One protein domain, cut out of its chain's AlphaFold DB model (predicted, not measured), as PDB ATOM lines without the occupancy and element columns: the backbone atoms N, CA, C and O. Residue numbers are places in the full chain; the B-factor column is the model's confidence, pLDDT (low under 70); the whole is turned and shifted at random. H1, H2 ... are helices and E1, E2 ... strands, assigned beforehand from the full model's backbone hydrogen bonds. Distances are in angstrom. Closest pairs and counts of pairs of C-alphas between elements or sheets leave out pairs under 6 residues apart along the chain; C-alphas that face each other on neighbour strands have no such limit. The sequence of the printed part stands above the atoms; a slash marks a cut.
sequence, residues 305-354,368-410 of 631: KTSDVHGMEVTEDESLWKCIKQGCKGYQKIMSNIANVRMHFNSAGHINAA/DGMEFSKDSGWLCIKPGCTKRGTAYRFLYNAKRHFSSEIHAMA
ATOM      1  N   LYS A 305     161.945 138.347 258.994       77.81
ATOM      2  CA  LYS A 305     163.124 139.216 258.943       77.81
ATOM      3  C   LYS A 305     163.666 139.290 257.519       77.81
ATOM      4  O   LYS A 305     163.691 138.298 256.789       77.81
ATOM      5  N   THR A 306     164.132 140.465 257.105       70.06
ATOM      6  CA  THR A 306     164.861 140.617 255.840       70.06
ATOM      7  C   THR A 306     166.162 139.826 255.910       70.06
ATOM      8  O   THR A 306     166.944 140.020 256.838       70.06
ATOM      9  N   SER A 307     166.389 138.940 254.944       73.19
ATOM     10  CA  SER A 307     167.591 138.101 254.899       73.19
ATOM     11  C   SER A 307     168.664 138.685 253.975       73.19
ATOM     12  O   SER A 307     168.363 139.483 253.084       73.19
ATOM     13  N   ASP A 308     169.899 138.195 254.100       70.12
ATOM     14  CA  ASP A 308     170.999 138.512 253.172       70.12
ATOM     15  C   ASP A 308     170.747 138.001 251.739       70.12
ATOM     16  O   ASP A 308     171.425 138.389 250.779       70.12
ATOM     17  N   VAL A 309     169.759 137.119 251.561       68.06
ATOM     18  CA  VAL A 309     169.336 136.650 250.243       68.06
ATOM     19  C   VAL A 309     168.395 137.694 249.646       68.06
ATOM     20  O   VAL A 309     167.223 137.792 249.997       68.06
ATOM     21  N   HIS A 310     168.922 138.487 248.716       69.81
ATOM     22  CA  HIS A 310     168.193 139.597 248.106       69.81
ATOM     23  C   HIS A 310     166.833 139.166 247.534       69.81
ATOM     24  O   HIS A 310     166.748 138.225 246.743       69.81
ATOM     25  N   GLY A 311     165.773 139.883 247.920       73.69
ATOM     26  CA  GLY A 311     164.408 139.551 247.525       73.69
ATOM     27  C   GLY A 311     163.799 138.382 248.306       73.69
ATOM     28  O   GLY A 311     162.814 137.813 247.830       73.69
ATOM     29  N   MET A 312     164.356 138.026 249.472       81.38
ATOM     30  CA  MET A 312     163.844 137.001 250.384       81.38
ATOM     31  C   MET A 312     163.744 137.506 251.835       81.38
ATOM     32  O   MET A 312     164.675 138.108 252.370       81.38
ATOM     33  N   GLU A 313     162.636 137.180 252.486       85.94
ATOM     34  CA  GLU A 313     162.444 137.250 253.937       85.94
ATOM     35  C   GLU A 313     162.576 135.850 254.538       85.94
ATOM     36  O   GLU A 313     162.295 134.855 253.867       85.94
ATOM     37  N   VAL A 314     162.990 135.761 255.793       85.88
ATOM     38  CA  VAL A 314     163.189 134.510 256.523       85.88
ATOM     39  C   VAL A 314     162.524 134.596 257.893       85.88
ATOM     40  O   VAL A 314     162.452 135.676 258.476       85.88
ATOM     41  N   THR A 315     162.004 133.483 258.397       81.62
ATOM     42  CA  THR A 315     161.531 133.403 259.780       81.62
ATOM     43  C   THR A 315     162.686 133.495 260.773       81.62
ATOM     44  O   THR A 315     163.836 133.226 260.435       81.62
ATOM     45  N   GLU A 316     162.400 133.889 262.013       72.69
ATOM     46  CA  GLU A 316     163.422 134.028 263.061       72.69
ATOM     47  C   GLU A 316     164.214 132.736 263.338       72.69
ATOM     48  O   GLU A 316     165.386 132.795 263.695       72.69
ATOM     49  N   ASP A 317     163.597 131.577 263.119       73.75
ATOM     50  CA  ASP A 317     164.186 130.244 263.262       73.75
ATOM     51  C   ASP A 317     164.872 129.723 261.980       73.75
ATOM     52  O   ASP A 317     165.256 128.556 261.916       73.75
ATOM     53  N   GLU A 318     164.984 130.553 260.936       72.56
ATOM     54  CA  GLU A 318     165.532 130.224 259.609       72.56
ATOM     55  C   GLU A 318     164.880 129.029 258.887       72.56
ATOM     56  O   GLU A 318     165.356 128.577 257.834       72.56
ATOM     57  N   SER A 319     163.757 128.530 259.408       75.69
ATOM     58  CA  SER A 319     163.098 127.324 258.914       75.69
ATOM     59  C   SER A 319     162.273 127.580 257.655       75.69
ATOM     60  O   SER A 319     162.115 126.682 256.821       75.69
ATOM     61  N   LEU A 320     161.781 128.809 257.464       82.56
ATOM     62  CA  LEU A 320     160.933 129.198 256.344       82.56
ATOM     63  C   LEU A 320     161.427 130.489 255.690       82.56
ATOM     64  O   LEU A 320     161.749 131.475 256.338       82.56
ATOM     65  N   TRP A 321     161.428 130.495 254.360       86.62
ATOM     66  CA  TRP A 321     161.940 131.586 253.537       86.62
ATOM     67  C   TRP A 321     160.909 132.009 252.504       86.62
ATOM     68  O   TRP A 321     160.449 131.190 251.711       86.62
ATOM     69  N   LYS A 322     160.581 133.289 252.451       86.12
ATOM     70  CA  LYS A 322     159.551 133.871 251.599       86.12
ATOM     71  C   LYS A 322     160.172 134.781 250.554       86.12
ATOM     72  O   LYS A 322     160.918 135.692 250.877       86.12
ATOM     73  N   CYS A 323     159.851 134.570 249.285       86.81
ATOM     74  CA  CYS A 323     160.274 135.496 248.236       86.81
ATOM     75  C   CYS A 323     159.458 136.788 248.308       86.81
ATOM     76  O   CYS A 323     158.237 136.750 248.242       86.81
ATOM     77  N   ILE A 324     160.118 137.934 248.397       84.00
ATOM     78  CA  ILE A 324     159.499 139.267 248.381       84.00
ATOM     79  C   ILE A 324     159.850 140.072 247.132       84.00
ATOM     80  O   ILE A 324     159.468 141.234 247.007       84.00
ATOM     81  N   LYS A 325     160.541 139.464 246.165       78.81
ATOM     82  CA  LYS A 325     160.875 140.145 244.918       78.81
ATOM     83  C   LYS A 325     159.641 140.330 244.032       78.81
ATOM     84  O   LYS A 325     159.135 139.364 243.446       78.81
ATOM     85  N   GLN A 326     159.170 141.569 243.935       69.00
ATOM     86  CA  GLN A 326     158.043 141.946 243.084       69.00
ATOM     87  C   GLN A 326     158.313 141.559 241.625       69.00
ATOM     88  O   GLN A 326     159.447 141.563 241.159       69.00
ATOM     89  N   GLY A 327     157.276 141.111 240.915       65.44
ATOM     90  CA  GLY A 327     157.408 140.615 239.539       65.44
ATOM     91  C   GLY A 327     158.030 139.217 239.405       65.44
ATOM     92  O   GLY A 327     158.068 138.664 238.300       65.44
ATOM     93  N   CYS A 328     158.488 138.592 240.499       79.75
ATOM     94  CA  CYS A 328     158.928 137.205 240.464       79.75
ATOM     95  C   CYS A 328     157.720 136.275 240.357       79.75
ATOM     96  O   CYS A 328     156.749 136.393 241.098       79.75
ATOM     97  N   LYS A 329     157.804 135.250 239.498       74.19
ATOM     98  CA  LYS A 329     156.770 134.196 239.427       74.19
ATOM     99  C   LYS A 329     156.580 133.430 240.742       74.19
ATOM    100  O   LYS A 329     155.589 132.722 240.888       74.19
ATOM    101  N   GLY A 330     157.553 133.512 241.648       74.25
ATOM    102  CA  GLY A 330     157.464 132.982 243.002       74.25
ATOM    103  C   GLY A 330     157.356 134.063 244.070       74.25
ATOM    104  O   GLY A 330     157.686 133.760 245.202       74.25
ATOM    105  N   TYR A 331     156.933 135.286 243.742       77.06
ATOM    106  CA  TYR A 331     156.624 136.309 244.743       77.06
ATOM    107  C   TYR A 331     155.658 135.752 245.808       77.06
ATOM    108  O   TYR A 331     154.722 135.019 245.488       77.06
ATOM    109  N   GLN A 332     155.954 136.040 247.073       77.94
ATOM    110  CA  GLN A 332     155.370 135.499 248.309       77.94
ATOM    111  C   GLN A 332     155.433 133.976 248.482       77.94
ATOM    112  O   GLN A 332     154.826 133.422 249.397       77.94
ATOM    113  N   LYS A 333     156.191 133.261 247.646       80.56
ATOM    114  CA  LYS A 333     156.366 131.819 247.808       80.56
ATOM    115  C   LYS A 333     157.245 131.533 249.024       80.56
ATOM    116  O   LYS A 333     158.408 131.933 249.037       80.56
ATOM    117  N   ILE A 334     156.692 130.787 249.978       81.62
ATOM    118  CA  ILE A 334     157.394 130.280 251.160       81.62
ATOM    119  C   ILE A 334     158.074 128.944 250.824       81.62
ATOM    120  O   ILE A 334     157.524 128.101 250.108       81.62
ATOM    121  N   MET A 335     159.298 128.761 251.305       84.19
ATOM    122  CA  MET A 335     160.164 127.614 251.067       84.19
ATOM    123  C   MET A 335     160.787 127.178 252.390       84.19
ATOM    124  O   MET A 335     161.386 127.991 253.077       84.19
ATOM    125  N   SER A 336     160.683 125.891 252.717       79.12
ATOM    126  CA  SER A 336     161.163 125.321 253.985       79.12
ATOM    127  C   SER A 336     162.581 124.745 253.936       79.12
ATOM    128  O   SER A 336     163.018 124.042 254.837       79.12
ATOM    129  N   ASN A 337     163.295 124.951 252.827       74.94
ATOM    130  CA  ASN A 337     164.630 124.398 252.635       74.94
ATOM    131  C   ASN A 337     165.503 125.410 251.894       74.94
ATOM    132  O   ASN A 337     165.168 125.829 250.781       74.94
ATOM    133  N   ILE A 338     166.653 125.741 252.478       76.69
ATOM    134  CA  ILE A 338     167.590 126.725 251.936       76.69
ATOM    135  C   ILE A 338     168.137 126.348 250.548       76.69
ATOM    136  O   ILE A 338     168.415 127.222 249.730       76.69
ATOM    137  N   ALA A 339     168.219 125.058 250.206       75.56
ATOM    138  CA  ALA A 339     168.579 124.613 248.858       75.56
ATOM    139  C   ALA A 339     167.512 125.012 247.826       75.56
ATOM    140  O   ALA A 339     167.839 125.489 246.737       75.56
ATOM    141  N   ASN A 340     166.229 124.902 248.191       78.81
ATOM    142  CA  ASN A 340     165.119 125.337 247.342       78.81
ATOM    143  C   ASN A 340     165.086 126.860 247.206       78.81
ATOM    144  O   ASN A 340     164.819 127.368 246.116       78.81
ATOM    145  N   VAL A 341     165.415 127.578 248.281       80.38
ATOM    146  CA  VAL A 341     165.563 129.040 248.286       80.38
ATOM    147  C   VAL A 341     166.657 129.469 247.329       80.38
ATOM    148  O   VAL A 341     166.406 130.274 246.438       80.38
ATOM    149  N   ARG A 342     167.843 128.861 247.428       77.56
ATOM    150  CA  ARG A 342     168.970 129.128 246.526       77.56
ATOM    151  C   ARG A 342     168.623 128.794 245.079       77.56
ATOM    152  O   ARG A 342     168.964 129.558 244.182       77.56
ATOM    153  N   MET A 343     167.924 127.689 244.820       77.38
ATOM    154  CA  MET A 343     167.453 127.357 243.471       77.38
ATOM    155  C   MET A 343     166.438 128.371 242.935       77.38
ATOM    156  O   MET A 343     166.496 128.736 241.761       77.38
ATOM    157  N   HIS A 344     165.505 128.824 243.774       83.00
ATOM    158  CA  HIS A 344     164.509 129.822 243.404       83.00
ATOM    159  C   HIS A 344     165.151 131.182 243.131       83.00
ATOM    160  O   HIS A 344     164.914 131.759 242.070       83.00
ATOM    161  N   PHE A 345     166.005 131.643 244.039       76.88
ATOM    162  CA  PHE A 345     166.776 132.874 243.931       76.88
ATOM    163  C   PHE A 345     167.629 132.900 242.653       76.88
ATOM    164  O   PHE A 345     167.572 133.855 241.882       76.88
ATOM    165  N   ASN A 346     168.334 131.802 242.355       75.69
ATOM    166  CA  ASN A 346     169.142 131.670 241.137       75.69
ATOM    167  C   ASN A 346     168.310 131.405 239.867       75.69
ATOM    168  O   ASN A 346     168.868 131.265 238.775       75.69
ATOM    169  N   SER A 347     166.983 131.299 239.968       76.75
ATOM    170  CA  SER A 347     166.144 131.035 238.805       76.75
ATOM    171  C   SER A 347     166.015 132.280 237.927       76.75
ATOM    172  O   SER A 347     165.824 133.396 238.407       76.75
ATOM    173  N   ALA A 348     166.007 132.084 236.607       64.19
ATOM    174  CA  ALA A 348     165.794 133.169 235.648       64.19
ATOM    175  C   ALA A 348     164.477 133.937 235.890       64.19
ATOM    176  O   ALA A 348     164.377 135.108 235.546       64.19
ATOM    177  N   GLY A 349     163.464 133.298 236.489       69.88
ATOM    178  CA  GLY A 349     162.189 133.940 236.828       69.88
ATOM    179  C   GLY A 349     162.236 134.837 238.069       69.88
ATOM    180  O   GLY A 349     161.379 135.701 238.207       69.88
ATOM    181  N   HIS A 350     163.205 134.638 238.960       77.50
ATOM    182  CA  HIS A 350     163.488 135.529 240.088       77.50
ATOM    183  C   HIS A 350     164.478 136.622 239.675       77.50
ATOM    184  O   HIS A 350     164.283 137.801 239.949       77.50
ATOM    185  N   ILE A 351     165.487 136.262 238.891       69.88
ATOM    186  CA  ILE A 351     166.500 137.192 238.388       69.88
ATOM    187  C   ILE A 351     165.897 138.251 237.446       69.88
ATOM    188  O   ILE A 351     166.206 139.428 237.593       69.88
ATOM    189  N   ASN A 352     165.014 137.854 236.523       67.50
ATOM    190  CA  ASN A 352     164.419 138.761 235.527       67.50
ATOM    191  C   ASN A 352     163.119 139.441 235.989       67.50
ATOM    192  O   ASN A 352     162.474 140.122 235.193       67.50
ATOM    193  N   ALA A 353     162.698 139.212 237.233       70.62
ATOM    194  CA  ALA A 353     161.597 139.944 237.842       70.62
ATOM    195  C   ALA A 353     161.968 141.431 237.921       70.62
ATOM    196  O   ALA A 353     163.047 141.749 238.424       70.62
ATOM    197  N   ALA A 354     161.124 142.306 237.369       51.97
ATOM    198  CA  ALA A 354     161.351 143.743 237.407       51.97
ATOM    199  C   ALA A 354     161.233 144.237 238.852       51.97
ATOM    200  O   ALA A 354     160.197 144.031 239.482       51.97
ATOM    201  N   ASP A 368     184.595 148.743 245.049       76.19
ATOM    202  CA  ASP A 368     186.010 148.958 244.736       76.19
ATOM    203  C   ASP A 368     186.528 147.902 243.739       76.19
ATOM    204  O   ASP A 368     186.243 146.710 243.859       76.19
ATOM    205  N   GLY A 369     187.235 148.346 242.697       75.69
ATOM    206  CA  GLY A 369     187.675 147.469 241.613       75.69
ATOM    207  C   GLY A 369     186.569 146.985 240.656       75.69
ATOM    208  O   GLY A 369     186.820 146.066 239.864       75.69
ATOM    209  N   MET A 370     185.374 147.589 240.665       83.69
ATOM    210  CA  MET A 370     184.285 147.323 239.713       83.69
ATOM    211  C   MET A 370     183.701 148.607 239.105       83.69
ATOM    212  O   MET A 370     183.524 149.608 239.785       83.69
ATOM    213  N   GLU A 371     183.327 148.563 237.827       83.62
ATOM    214  CA  GLU A 371     182.712 149.683 237.105       83.62
ATOM    215  C   GLU A 371     181.295 149.328 236.644       83.62
ATOM    216  O   GLU A 371     181.087 148.309 235.988       83.62
ATOM    217  N   PHE A 372     180.300 150.163 236.942       80.06
ATOM    218  CA  PHE A 372     178.932 149.938 236.475       80.06
ATOM    219  C   PHE A 372     178.680 150.565 235.096       80.06
ATOM    220  O   PHE A 372     178.745 151.779 234.919       80.06
ATOM    221  N   SER A 373     178.298 149.736 234.124       76.56
ATOM    222  CA  SER A 373     177.822 150.154 232.804       76.56
ATOM    223  C   SER A 373     176.325 149.891 232.655       76.56
ATOM    224  O   SER A 373     175.854 148.779 232.902       76.56
ATOM    225  N   LYS A 374     175.567 150.877 232.158       66.12
ATOM    226  CA  LYS A 374     174.117 150.741 231.913       66.12
ATOM    227  C   LYS A 374     173.768 149.631 230.912       66.12
ATOM    228  O   LYS A 374     172.706 149.026 231.031       66.12
ATOM    229  N   ASP A 375     174.670 149.330 229.978       65.75
ATOM    230  CA  ASP A 375     174.431 148.342 228.918       65.75
ATOM    231  C   ASP A 375     174.939 146.937 229.282       65.75
ATOM    232  O   ASP A 375     174.410 145.933 228.801       65.75
ATOM    233  N   SER A 376     175.964 146.857 230.138       66.69
ATOM    234  CA  SER A 376     176.701 145.610 230.417       66.69
ATOM    235  C   SER A 376     176.635 145.157 231.884       66.69
ATOM    236  O   SER A 376     176.994 144.020 232.191       66.69
ATOM    237  N   GLY A 377     176.136 146.004 232.786       82.44
ATOM    238  CA  GLY A 377     176.165 145.798 234.234       82.44
ATOM    239  C   GLY A 377     177.529 146.114 234.852       82.44
ATOM    240  O   GLY A 377     178.286 146.925 234.329       82.44
ATOM    241  N   TRP A 378     177.835 145.473 235.976       83.00
ATOM    242  CA  TRP A 378     179.056 145.654 236.762       83.00
ATOM    243  C   TRP A 378     180.243 144.914 236.150       83.00
ATOM    244  O   TRP A 378     180.213 143.698 236.015       83.00
ATOM    245  N   LEU A 379     181.310 145.608 235.804       85.00
ATOM    246  CA  LEU A 379     182.512 145.060 235.200       85.00
ATOM    247  C   LEU A 379     183.628 145.005 236.238       85.00
ATOM    248  O   LEU A 379     183.955 146.025 236.828       85.00
ATOM    249  N   CYS A 380     184.272 143.855 236.424       86.31
ATOM    250  CA  CYS A 380     185.472 143.799 237.258       86.31
ATOM    251  C   CYS A 380     186.629 144.528 236.562       86.31
ATOM    252  O   CYS A 380     187.110 144.075 235.523       86.31
ATOM    253  N   ILE A 381     187.095 145.638 237.128       85.75
ATOM    254  CA  ILE A 381     188.251 146.399 236.636       85.75
ATOM    255  C   ILE A 381     189.501 146.208 237.501       85.75
ATOM    256  O   ILE A 381     190.583 146.601 237.059       85.75
ATOM    257  N   LYS A 382     189.373 145.546 238.663       81.62
ATOM    258  CA  LYS A 382     190.447 145.374 239.644       81.62
ATOM    259  C   LYS A 382     191.711 144.764 239.014       81.62
ATOM    260  O   LYS A 382     191.649 143.644 238.485       81.62
ATOM    261  N   PRO A 383     192.846 145.488 239.023       69.38
ATOM    262  CA  PRO A 383     194.142 144.960 238.601       69.38
ATOM    263  C   PRO A 383     194.504 143.706 239.406       69.38
ATOM    264  O   PRO A 383     194.097 143.589 240.551       69.38
ATOM    265  N   GLY A 384     195.183 142.728 238.801       68.69
ATOM    266  CA  GLY A 384     195.534 141.465 239.473       68.69
ATOM    267  C   GLY A 384     194.388 140.451 239.632       68.69
ATOM    268  O   GLY A 384     194.638 139.268 239.856       68.69
ATOM    269  N   CYS A 385     193.124 140.850 239.442       81.44
ATOM    270  CA  CYS A 385     192.000 139.931 239.587       81.44
ATOM    271  C   CYS A 385     191.901 138.971 238.391       81.44
ATOM    272  O   CYS A 385     191.810 139.396 237.237       81.44
ATOM    273  N   THR A 386     191.825 137.658 238.639       73.00
ATOM    274  CA  THR A 386     191.753 136.655 237.552       73.00
ATOM    275  C   THR A 386     190.477 136.753 236.710       73.00
ATOM    276  O   THR A 386     190.434 136.252 235.586       73.00
ATOM    277  N   LYS A 387     189.442 137.429 237.226       77.44
ATOM    278  CA  LYS A 387     188.166 137.687 236.538       77.44
ATOM    279  C   LYS A 387     188.034 139.131 236.044       77.44
ATOM    280  O   LYS A 387     186.931 139.553 235.691       77.44
ATOM    281  N   ARG A 388     189.136 139.880 235.961       78.31
ATOM    282  CA  ARG A 388     189.161 141.222 235.367       78.31
ATOM    283  C   ARG A 388     188.584 141.212 233.943       78.31
ATOM    284  O   ARG A 388     188.880 140.330 233.140       78.31
ATOM    285  N   GLY A 389     187.736 142.190 233.640       75.69
ATOM    286  CA  GLY A 389     186.970 142.311 232.398       75.69
ATOM    287  C   GLY A 389     185.686 141.475 232.355       75.69
ATOM    288  O   GLY A 389     184.965 141.527 231.361       75.69
ATOM    289  N   THR A 390     185.372 140.705 233.404       80.62
ATOM    290  CA  THR A 390     184.107 139.962 233.476       80.62
ATOM    291  C   THR A 390     182.965 140.911 233.815       80.62
ATOM    292  O   THR A 390     183.040 141.642 234.802       80.62
ATOM    293  N   ALA A 391     181.906 140.874 233.005       79.25
ATOM    294  CA  ALA A 391     180.688 141.642 233.223       79.25
ATOM    295  C   ALA A 391     179.652 140.828 234.016       79.25
ATOM    296  O   ALA A 391     179.286 139.704 233.660       79.25
ATOM    297  N   TYR A 392     179.146 141.436 235.077       78.62
ATOM    298  CA  TYR A 392     178.130 140.951 235.989       78.62
ATOM    299  C   TYR A 392     176.899 141.830 235.841       78.62
ATOM    300  O   TYR A 392     176.799 142.924 236.388       78.62
ATOM    301  N   ARG A 393     175.905 141.317 235.123       73.25
ATOM    302  CA  ARG A 393     174.664 142.047 234.842       73.25
ATOM    303  C   ARG A 393     173.902 142.510 236.098       73.25
ATOM    304  O   ARG A 393     173.116 143.443 236.009       73.25
ATOM    305  N   PHE A 394     174.128 141.872 237.248       70.75
ATOM    306  CA  PHE A 394     173.395 142.106 238.497       70.75
ATOM    307  C   PHE A 394     174.350 142.430 239.655       70.75
ATOM    308  O   PHE A 394     175.350 141.726 239.821       70.75
ATOM    309  N   LEU A 395     174.001 143.427 240.484       69.06
ATOM    310  CA  LEU A 395     174.809 143.916 241.617       69.06
ATOM    311  C   LEU A 395     175.194 142.803 242.599       69.06
ATOM    312  O   LEU A 395     176.343 142.732 243.005       69.06
ATOM    313  N   TYR A 396     174.292 141.874 242.925       61.78
ATOM    314  CA  TYR A 396     174.605 140.752 243.823       61.78
ATOM    315  C   TYR A 396     175.763 139.874 243.314       61.78
ATOM    316  O   TYR A 396     176.641 139.482 244.077       61.78
ATOM    317  N   ASN A 397     175.796 139.571 242.013       66.94
ATOM    318  CA  ASN A 397     176.881 138.768 241.443       66.94
ATOM    319  C   ASN A 397     178.200 139.544 241.429       66.94
ATOM    320  O   ASN A 397     179.255 138.939 241.612       66.94
ATOM    321  N   ALA A 398     178.119 140.864 241.238       74.75
ATOM    322  CA  ALA A 398     179.252 141.761 241.376       74.75
ATOM    323  C   ALA A 398     179.752 141.781 242.823       74.75
ATOM    324  O   ALA A 398     180.929 141.532 243.023       74.75
ATOM    325  N   LYS A 399     178.870 141.924 243.824       71.94
ATOM    326  CA  LYS A 399     179.195 141.839 245.260       71.94
ATOM    327  C   LYS A 399     179.843 140.507 245.622       71.94
ATOM    328  O   LYS A 399     180.896 140.484 246.235       71.94
ATOM    329  N   ARG A 400     179.288 139.382 245.165       72.62
ATOM    330  CA  ARG A 400     179.871 138.054 245.417       72.62
ATOM    331  C   ARG A 400     181.251 137.890 244.780       72.62
ATOM    332  O   ARG A 400     182.101 137.195 245.324       72.62
ATOM    333  N   HIS A 401     181.472 138.487 243.609       78.81
ATOM    334  CA  HIS A 401     182.802 138.509 243.017       78.81
ATOM    335  C   HIS A 401     183.734 139.480 243.755       78.81
ATOM    336  O   HIS A 401     184.856 139.094 244.051       78.81
ATOM    337  N   PHE A 402     183.270 140.674 244.107       71.25
ATOM    338  CA  PHE A 402     183.989 141.675 244.892       71.25
ATOM    339  C   PHE A 402     184.479 141.106 246.232       71.25
ATOM    340  O   PHE A 402     185.651 141.235 246.566       71.25
ATOM    341  N   SER A 403     183.615 140.372 246.938       73.56
ATOM    342  CA  SER A 403     183.920 139.687 248.198       73.56
ATOM    343  C   SER A 403     184.684 138.370 248.026       73.56
ATOM    344  O   SER A 403     184.990 137.716 249.018       73.56
ATOM    345  N   SER A 404     184.969 137.930 246.794       74.06
ATOM    346  CA  SER A 404     185.770 136.719 246.584       74.06
ATOM    347  C   SER A 404     187.239 137.002 246.867       74.06
ATOM    348  O   SER A 404     187.744 138.057 246.493       74.06
ATOM    349  N   GLU A 405     187.950 136.036 247.442       62.75
ATOM    350  CA  GLU A 405     189.384 136.144 247.742       62.75
ATOM    351  C   GLU A 405     190.215 136.497 246.496       62.75
ATOM    352  O   GLU A 405     191.127 137.308 246.547       62.75
ATOM    353  N   ILE A 406     189.794 136.009 245.327       66.94
ATOM    354  CA  ILE A 406     190.362 136.329 244.007       66.94
ATOM    355  C   ILE A 406     190.287 137.829 243.666       66.94
ATOM    356  O   ILE A 406     191.075 138.330 242.865       66.94
ATOM    357  N   HIS A 407     189.284 138.530 244.187       78.62
ATOM    358  CA  HIS A 407     189.118 139.968 244.020       78.62
ATOM    359  C   HIS A 407     189.697 140.725 245.219       78.62
ATOM    360  O   HIS A 407     190.329 141.752 245.028       78.62
ATOM    361  N   ALA A 408     189.566 140.221 246.447       74.31
ATOM    362  CA  ALA A 408     190.126 140.848 247.644       74.31
ATOM    363  C   ALA A 408     191.666 140.880 247.622       74.31
ATOM    364  O   ALA A 408     192.246 141.941 247.829       74.31
ATOM    365  N   MET A 409     192.298 139.759 247.264       67.31
ATOM    366  CA  MET A 409     193.756 139.550 247.215       67.31
ATOM    367  C   MET A 409     194.394 139.987 245.889       67.31
ATOM    368  O   MET A 409     195.580 139.764 245.655       67.31
ATOM    369  N   ALA A 410     193.605 140.566 244.983       69.12
ATOM    370  CA  ALA A 410     194.113 141.146 243.754       69.12
ATOM    371  C   ALA A 410     194.837 142.459 244.088       69.12
ATOM    372  O   ALA A 410     194.225 143.526 244.098       69.12
TER     373      ALA A 410
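AT A GLANCE: This is residues 305 to 354 and 368 to 410 of the 631 residues of an uncharacterized protein of Fusarium sporotrichioides (UniProt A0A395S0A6). Two small lobes stand one after the other along the longest axis, with the cut in the printed part between them in sequence. In the lobe of residues 368 to 410, the hairpin of E3 and E4 has H3 packed on it, chiefly on E4, and the short H4 follows beyond H3; in the lobe of residues 305 to 354, the hairpin of E1 and E2 has H1 packed on E2, and the short H2 follows. In each lobe a long loop runs from the hairpin to the helix. The 93 printed residues have four named strands and four named helices, in the order E1 E2 H1 H2 E3 E4 H3 H4; both two-stranded sheets, E1 - E2 and E3 - E4, are antiparallel, the class is mixed, helices and strands, and under half of the residues are in named elements. The whole is only just loose, close to compact, with a radius of gyration of the C-alphas of 15.3 A and spans of 41 by 28 by 18 A.

IN THESE COORDINATES: E3 is residues 370 to 373, 9.9 A long, and E4 is residues 377 to 380, 10.0 A. H3, residues 395 to 402, is 10.0 A long, and H4 is residues 405 to 408, with C-alpha 408 at (190.126, 140.848, 247.644). E1, residues 312 to 315, is 10.3 A long and begins with C-alpha 312 at (163.844, 137.001, 250.384). E2 is residues 321 to 323. H1, residues 338 to 345, is 10.1 A long and begins with C-alpha 338 at (167.590, 126.725, 251.936), and H2 is residues 348 to 351.

HOW THE PARTS SIT: E3 and E4 form an antiparallel hairpin at 152 degrees, with N 371 and O 379 within hydrogen-bond range at 2.8 A. Residues 378 to 379 of E4 also pair with residues 391 to 392, antiparallel. The closest C-alphas of E4 and H3, Trp 378 and Ala 398, are 6.0 A apart. H3 and H4 are close but not clearly touching, His 401 and His 407 being closest with C-alphas 6.6 A apart. E1 and E2 form the other antiparallel hairpin, also at 152 degrees, with N 322 and O 313 within hydrogen-bond range at 2.7 A. Residues 321 to 322 of E2 pair with residues 334 to 335, antiparallel. The closest C-alphas of E2 and H1, Trp 321 and Val 341, are 6.9 A apart. E1 and H1 are only just apart, their closest C-alphas at 8.2 A. H1 and H2 are close but not clearly touching, the C-alphas of His 344 and His 350 being closest at 6.7 A. Among the pairs that are apart are H1 and H3, and E2 and E4. In H1 and H3 every O i to N i+4 pair is within hydrogen-bond range, while H2 and H4 are too short for such a pair.

THE WHOLE: The two C-alphas farthest apart, those of Gln 332 and Gly 384, are 41.6 A apart. Residues 355 to 367 are not printed, and C-alphas 354 and 368 are 26.2 A apart across the cut. The links E2 to H1 and E4 to H3 are long, with 14 residues each. The mean pLDDT of the printed part is 75.5, and 21 residues are under 70, among them residues 374 to 376 and 395 to 397.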